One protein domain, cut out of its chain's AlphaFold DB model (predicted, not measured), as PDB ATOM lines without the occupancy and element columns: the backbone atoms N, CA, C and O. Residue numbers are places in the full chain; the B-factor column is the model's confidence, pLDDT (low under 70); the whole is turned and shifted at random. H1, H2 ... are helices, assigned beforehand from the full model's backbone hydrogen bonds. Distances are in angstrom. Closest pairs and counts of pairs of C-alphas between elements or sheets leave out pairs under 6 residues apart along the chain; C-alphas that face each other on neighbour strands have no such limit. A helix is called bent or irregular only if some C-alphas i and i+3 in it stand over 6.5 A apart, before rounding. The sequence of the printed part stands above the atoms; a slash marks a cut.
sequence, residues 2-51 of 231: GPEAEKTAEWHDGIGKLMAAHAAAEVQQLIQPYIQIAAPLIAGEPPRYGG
ATOM      1  N   GLY A   2       5.796 -22.383   1.613       37.06
ATOM      2  CA  GLY A   2       5.461 -23.584   2.372       37.06
ATOM      3  C   GLY A   2       4.008 -23.951   2.030       37.06
ATOM      4  O   GLY A   2       3.206 -23.030   1.891       37.06
ATOM      5  N   PRO A   3       3.664 -25.235   1.861       34.16
ATOM      6  CA  PRO A   3       2.321 -25.688   1.467       34.16
ATOM      7  C   PRO A   3       1.182 -25.310   2.440       34.16
ATOM      8  O   PRO A   3       0.028 -25.643   2.190       34.16
ATOM      9  N   GLU A   4       1.478 -24.621   3.544       47.47
ATOM     10  CA  GLU A   4       0.499 -24.189   4.549       47.47
ATOM     11  C   GLU A   4      -0.075 -22.789   4.288       47.47
ATOM     12  O   GLU A   4      -1.229 -22.551   4.622       47.47
ATOM     13  N   ALA A   5       0.649 -21.892   3.605       46.03
ATOM     14  CA  ALA A   5       0.166 -20.525   3.340       46.03
ATOM     15  C   ALA A   5      -0.897 -20.443   2.225       46.03
ATOM     16  O   ALA A   5      -1.597 -19.443   2.109       46.03
ATOM     17  N   GLU A   6      -1.031 -21.490   1.404       39.06
ATOM     18  CA  GLU A   6      -2.118 -21.614   0.423       39.06
ATOM     19  C   GLU A   6      -3.398 -22.202   1.039       39.06
ATOM     20  O   GLU A   6      -4.463 -22.109   0.433       39.06
ATOM     21  N   LYS A   7      -3.329 -22.794   2.243       44.66
ATOM     22  CA  LYS A   7      -4.487 -23.459   2.861       44.66
ATOM     23  C   LYS A   7      -5.417 -22.523   3.623       44.66
ATOM     24  O   LYS A   7      -6.577 -22.885   3.800       44.66
ATOM     25  N   THR A   8      -4.978 -21.328   4.006       54.66
ATOM     26  CA  THR A   8      -5.866 -20.323   4.592       54.66
ATOM     27  C   THR A   8      -5.502 -18.934   4.072       54.66
ATOM     28  O   THR A   8      -4.395 -18.434   4.243       54.66
ATOM     29  N   ALA A   9      -6.449 -18.271   3.406       69.62
ATOM     30  CA  ALA A   9      -6.307 -16.908   2.889       69.62
ATOM     31  C   ALA A   9      -6.274 -15.837   4.011       69.62
ATOM     32  O   ALA A   9      -6.615 -14.682   3.766       69.62
ATOM     33  N   GLU A  10      -5.849 -16.217   5.223       79.19
ATOM     34  CA  GLU A  10      -5.864 -15.444   6.473       79.19
ATOM     35  C   GLU A  10      -5.124 -14.110   6.372       79.19
ATOM     36  O   GLU A  10      -5.472 -13.151   7.056       79.19
ATOM     37  N   TRP A  11      -4.124 -14.005   5.491       85.19
ATOM     38  CA  TRP A  11      -3.385 -12.756   5.314       85.19
ATOM     39  C   TRP A  11      -4.275 -11.607   4.813       85.19
ATOM     40  O   TRP A  11      -3.996 -10.453   5.148       85.19
ATOM     41  N   HIS A  12      -5.352 -11.904   4.069       87.25
ATOM     42  CA  HIS A  12      -6.326 -10.897   3.638       87.25
ATOM     43  C   HIS A  12      -7.037 -10.275   4.843       87.25
ATOM     44  O   HIS A  12      -7.175  -9.056   4.902       87.25
ATOM     45  N   ASP A  13      -7.410 -11.099   5.826       87.94
ATOM     46  CA  ASP A  13      -8.075 -10.674   7.062       87.94
ATOM     47  C   ASP A  13      -7.112 -10.087   8.109       87.94
ATOM     48  O   ASP A  13      -7.551  -9.503   9.096       87.94
ATOM     49  N   GLY A  14      -5.802 -10.210   7.887       91.12
ATOM     50  CA  GLY A  14      -4.756  -9.596   8.696       91.12
ATOM     51  C   GLY A  14      -4.165  -8.348   8.038       91.12
ATOM     52  O   GLY A  14      -4.753  -7.266   8.020       91.12
ATOM     53  N   ILE A  15      -2.953  -8.498   7.497       92.50
ATOM     54  CA  ILE A  15      -2.195  -7.396   6.891       92.50
ATOM     55  C   ILE A  15      -2.905  -6.775   5.678       92.50
ATOM     56  O   ILE A  15      -2.756  -5.578   5.449       92.50
ATOM     57  N   GLY A  16      -3.721  -7.546   4.951       92.94
ATOM     58  CA  GLY A  16      -4.555  -7.036   3.860       92.94
ATOM     59  C   GLY A  16      -5.530  -5.951   4.333       92.94
ATOM     60  O   GLY A  16      -5.486  -4.831   3.822       92.94
ATOM     61  N   LYS A  17      -6.346  -6.241   5.361       93.69
ATOM     62  CA  LYS A  17      -7.233  -5.253   6.009       93.69
ATOM     63  C   LYS A  17      -6.451  -4.045   6.525       93.69
ATOM     64  O   LYS A  17      -6.872  -2.914   6.299       93.69
ATOM     65  N   LEU A  18      -5.303  -4.268   7.171       94.56
ATOM     66  CA  LEU A  18      -4.484  -3.179   7.708       94.56
ATOM     67  C   LEU A  18      -3.973  -2.226   6.617       94.56
ATOM     68  O   LEU A  18      -4.048  -1.014   6.793       94.56
ATOM     69  N   MET A  19      -3.487  -2.755   5.492       93.25
ATOM     70  CA  MET A  19      -3.009  -1.946   4.364       93.25
ATOM     71  C   MET A  19      -4.136  -1.197   3.643       93.25
ATOM     72  O   MET A  19      -3.897  -0.124   3.095       93.25
ATOM     73  N   ALA A  20      -5.350  -1.751   3.630       92.88
ATOM     74  CA  ALA A  20      -6.520  -1.123   3.016       92.88
ATOM     75  C   ALA A  20      -7.217  -0.093   3.930       92.88
ATOM     76  O   ALA A  20      -8.065   0.677   3.471       92.88
ATOM     77  N   ALA A  21      -6.902  -0.087   5.228       92.56
ATOM     78  CA  ALA A  21      -7.594   0.729   6.212       92.56
ATOM     79  C   ALA A  21      -7.173   2.206   6.176       92.56
ATOM     80  O   ALA A  21      -5.993   2.557   6.202       92.56
ATOM     81  N   HIS A  22      -8.169   3.089   6.257       90.56
ATOM     82  CA  HIS A  22      -7.973   4.524   6.457       90.56
ATOM     83  C   HIS A  22      -7.970   4.849   7.959       90.56
ATOM     84  O   HIS A  22      -8.952   5.345   8.506       90.56
ATOM     85  N   ALA A  23      -6.877   4.512   8.649       92.06
ATOM     86  CA  ALA A  23      -6.696   4.853  10.062       92.06
ATOM     87  C   ALA A  23      -6.352   6.342  10.279       92.06
ATOM     88  O   ALA A  23      -5.897   7.030   9.363       92.06
ATOM     89  N   ALA A  24      -6.531   6.826  11.514       95.50
ATOM     90  CA  ALA A  24      -6.119   8.169  11.922       95.50
ATOM     91  C   ALA A  24      -4.611   8.399  11.701       95.50
ATOM     92  O   ALA A  24      -3.818   7.458  11.752       95.50
ATOM     93  N   ALA A  25      -4.203   9.655  11.494       96.56
ATOM     94  CA  ALA A  25      -2.822  10.002  11.139       96.56
ATOM     95  C   ALA A  25      -1.779   9.488  12.149       96.56
ATOM     96  O   ALA A  25      -0.731   8.986  11.752       96.56
ATOM     97  N   GLU A  26      -2.088   9.554  13.446       96.25
ATOM     98  CA  GLU A  26      -1.226   9.038  14.516       96.25
ATOM     99  C   GLU A  26      -1.040   7.513  14.451       96.25
ATOM    100  O   GLU A  26       0.072   7.020  14.636       96.25
ATOM    101  N   VAL A  27      -2.089   6.764  14.099       97.25
ATOM    102  CA  VAL A  27      -2.016   5.308  13.905       97.25
ATOM    103  C   VAL A  27      -1.176   4.995  12.673       97.25
ATOM    104  O   VAL A  27      -0.272   4.166  12.746       97.25
ATOM    105  N   GLN A  28      -1.435   5.692  11.560       96.00
ATOM    106  CA  GLN A  28      -0.681   5.522  10.316       96.00
ATOM    107  C   GLN A  28       0.812   5.752  10.541       96.00
ATOM    108  O   GLN A  28       1.626   4.926  10.143       96.00
ATOM    109  N   GLN A  29       1.181   6.820  11.250       96.75
ATOM    110  CA  GLN A  29       2.577   7.120  11.559       96.75
ATOM    111  C   GLN A  29       3.266   5.988  12.338       96.75
ATOM    112  O   GLN A  29       4.430   5.688  12.066       96.75
ATOM    113  N   LEU A  30       2.564   5.353  13.281       97.06
ATOM    114  CA  LEU A  30       3.113   4.269  14.097       97.06
ATOM    115  C   LEU A  30       3.255   2.948  13.325       97.06
ATOM    116  O   LEU A  30       4.231   2.229  13.536       97.06
ATOM    117  N   ILE A  31       2.333   2.625  12.413       96.19
ATOM    118  CA  ILE A  31       2.401   1.379  11.624       96.19
ATOM    119  C   ILE A  31       3.261   1.509  10.361       96.19
ATOM    120  O   ILE A  31       3.730   0.496   9.835       96.19
ATOM    121  N   GLN A  32       3.501   2.731   9.876       95.50
ATOM    122  CA  GLN A  32       4.163   2.979   8.596       95.50
ATOM    123  C   GLN A  32       5.516   2.263   8.432       95.50
ATOM    124  O   GLN A  32       5.721   1.674   7.367       95.50
ATOM    125  N   PRO A  33       6.427   2.231   9.431       95.50
ATOM    126  CA  PRO A  33       7.699   1.521   9.280       95.50
ATOM    127  C   PRO A  33       7.516   0.025   8.999       95.50
ATOM    128  O   PRO A  33       8.246  -0.556   8.200       95.50
ATOM    129  N   TYR A  34       6.513  -0.599   9.621       96.62
ATOM    130  CA  TYR A  34       6.172  -1.998   9.384       96.62
ATOM    131  C   TYR A  34       5.545  -2.197   7.995       96.62
ATOM    132  O   TYR A  34       5.978  -3.082   7.252       96.62
ATOM    133  N   ILE A  35       4.602  -1.335   7.595       95.81
ATOM    134  CA  ILE A  35       3.971  -1.396   6.266       95.81
ATOM    135  C   ILE A  35       5.008  -1.240   5.147       95.81
ATOM    136  O   ILE A  35       4.972  -1.991   4.178       95.81
ATOM    137  N   GLN A  36       5.978  -0.336   5.293       96.00
ATOM    138  CA  GLN A  36       7.053  -0.140   4.311       96.00
ATOM    139  C   GLN A  36       7.914  -1.393   4.095       96.00
ATOM    140  O   GLN A  36       8.428  -1.598   2.996       96.00
ATOM    141  N   ILE A  37       8.059  -2.239   5.117       96.06
ATOM    142  CA  ILE A  37       8.806  -3.498   5.022       96.06
ATOM    143  C   ILE A  37       7.939  -4.608   4.412       96.06
ATOM    144  O   ILE A  37       8.432  -5.401   3.609       96.06
ATOM    145  N   ALA A  38       6.661  -4.681   4.796       95.12
ATOM    146  CA  ALA A  38       5.758  -5.761   4.398       95.12
ATOM    147  C   ALA A  38       5.175  -5.579   2.986       95.12
ATOM    148  O   ALA A  38       5.123  -6.538   2.213       95.12
ATOM    149  N   ALA A  39       4.767  -4.357   2.627       94.25
ATOM    150  CA  ALA A  39       4.028  -4.070   1.398       94.25
ATOM    151  C   ALA A  39       4.733  -4.538   0.108       94.25
ATOM    152  O   ALA A  39       4.056  -5.135  -0.730       94.25
ATOM    153  N   PRO A  40       6.064  -4.375  -0.068       95.06
ATOM    154  CA  PRO A  40       6.740  -4.846  -1.278       95.06
ATOM    155  C   PRO A  40       6.689  -6.367  -1.465       95.06
ATOM    156  O   PRO A  40       6.687  -6.847  -2.595       95.06
ATOM    157  N   LEU A  41       6.660  -7.140  -0.371       93.31
ATOM    158  CA  LEU A  41       6.541  -8.597  -0.455       93.31
ATOM    159  C   LEU A  41       5.118  -9.022  -0.819       93.31
ATOM    160  O   LEU A  41       4.947  -9.950  -1.609       93.31
ATOM    161  N   ILE A  42       4.118  -8.331  -0.269       93.31
ATOM    162  CA  ILE A  42       2.698  -8.614  -0.510       93.31
ATOM    163  C   ILE A  42       2.318  -8.262  -1.950       93.31
ATOM    164  O   ILE A  42       1.604  -9.024  -2.590       93.31
ATOM    165  N   ALA A  43       2.841  -7.153  -2.477       91.69
ATOM    166  CA  ALA A  43       2.634  -6.731  -3.862       91.69
ATOM    167  C   ALA A  43       3.411  -7.572  -4.896       91.69
ATOM    168  O   ALA A  43       3.262  -7.353  -6.095       91.69
ATOM    169  N   GLY A  44       4.275  -8.492  -4.455       90.56
ATOM    170  CA  GLY A  44       4.998  -9.388  -5.351       90.56
ATOM    171  C   GLY A  44       4.096 -10.457  -5.971       90.56
ATOM    172  O   GLY A  44       3.028 -10.766  -5.454       90.56
ATOM    173  N   GLU A  45       4.569 -11.080  -7.051       91.00
ATOM    174  CA  GLU A  45       3.888 -12.203  -7.700       91.00
ATOM    175  C   GLU A  45       4.759 -13.475  -7.618       91.00
ATOM    176  O   GLU A  45       5.858 -13.509  -8.185       91.00
ATOM    177  N   PRO A  46       4.334 -14.525  -6.885       88.81
ATOM    178  CA  PRO A  46       3.157 -14.567  -6.012       88.81
ATOM    179  C   PRO A  46       3.336 -13.712  -4.737       88.81
ATOM    180  O   PRO A  46       4.484 -13.503  -4.316       88.81
ATOM    181  N   PRO A  47       2.232 -13.292  -4.081       89.81
ATOM    182  CA  PRO A  47       2.278 -12.551  -2.823       89.81
ATOM    183  C   PRO A  47       3.041 -13.307  -1.739       89.81
ATOM    184  O   PRO A  47       2.893 -14.523  -1.572       89.81
ATOM    185  N   ARG A  48       3.867 -12.588  -0.977       91.44
ATOM    186  CA  ARG A  48       4.632 -13.138   0.147       91.44
ATOM    187  C   ARG A  48       4.485 -12.261   1.378       91.44
ATOM    188  O   ARG A  48       4.338 -11.049   1.284       91.44
ATOM    189  N   TYR A  49       4.624 -12.879   2.542       91.69
ATOM    190  CA  TYR A  49       4.744 -12.170   3.807       91.69
ATOM    191  C   TYR A  49       6.067 -12.542   4.478       91.69
ATOM    192  O   TYR A  49       6.438 -13.715   4.547       91.69
ATOM    193  N   GLY A  50       6.811 -11.530   4.919       91.38
ATOM    194  CA  GLY A  50       8.071 -11.721   5.623       91.38
ATOM    195  C   GLY A  50       7.809 -11.972   7.101       91.38
ATOM    196  O   GLY A  50       7.256 -11.110   7.773       91.38
ATOM    197  N   GLY A  51       8.235 -13.128   7.616       93.12
ATOM    198  CA  GLY A  51       8.170 -13.412   9.052       93.12
ATOM    199  C   GLY A  51       9.041 -12.465   9.888       93.12
ATOM    200  O   GLY A  51       9.792 -11.640   9.354       93.12
TER     201      GLY A  51
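What this domain is: This is residues 2 to 51 of the 231 residues of the protein "Ribosomal RNA large subunit methyltransferase J" of Beijerinckiaceae bacterium (UniProt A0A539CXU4). What is the main shape? The chain makes an elongated, open loop: the longer helix H2, kinked near residue 34, runs back past the shorter helix H1 at a steep slant, with few contacts between them. Residues 2 to 9, before H1, lie at the end of the length away from the H1 to H2 link. What is it built of? The printed part has 50 residues with two named helices, H1 then H2, and no named strand, and its class is all helix. It is only just loose, close to compact, with a radius of gyration of the C-alphas of 11.9 A and spans of 37 by 18 by 17 A.

Where its parts are: Where is the longest helix? H2 is residues 25 to 42, 22.6 A from C-alpha 25 at (-2.822, 10.002, 11.139) to C-alpha 42 at (2.698, -8.614, -0.510). It is irregular: C-alphas 30 and 33 are 7.2 A apart. Where is the other helix? H1 is residues 10 to 20, 14.7 A long, from C-alpha 10 at (-5.864, -15.444, 6.473). It is neither bent nor irregular, but only just: C-alphas 12 and 15 are 6.3 A apart.

How they stand to each other: How does H2 stand to H1? They are close but not clearly touching, their closest C-alphas being those of Met 19 and Ile 35, 7.3 A apart. They run opposite ways at a steep tilt of 53 degrees, though H2's line is a rough one. What do the backbones show? O i to N i+4 pairs within hydrogen-bond range are 9 of 14 in H2 and 5 of 7 in H1.

The domain as a whole: How far does it reach? The two farthest C-alphas, those of Pro 3 and Ala 25, are 37.3 A apart. Is the printed part continuous? It has no cut, and the link from H1 to H2 is tight. Where is confidence low? Residues 2 to 9 are under 70; the mean pLDDT of the printed part is 85.5.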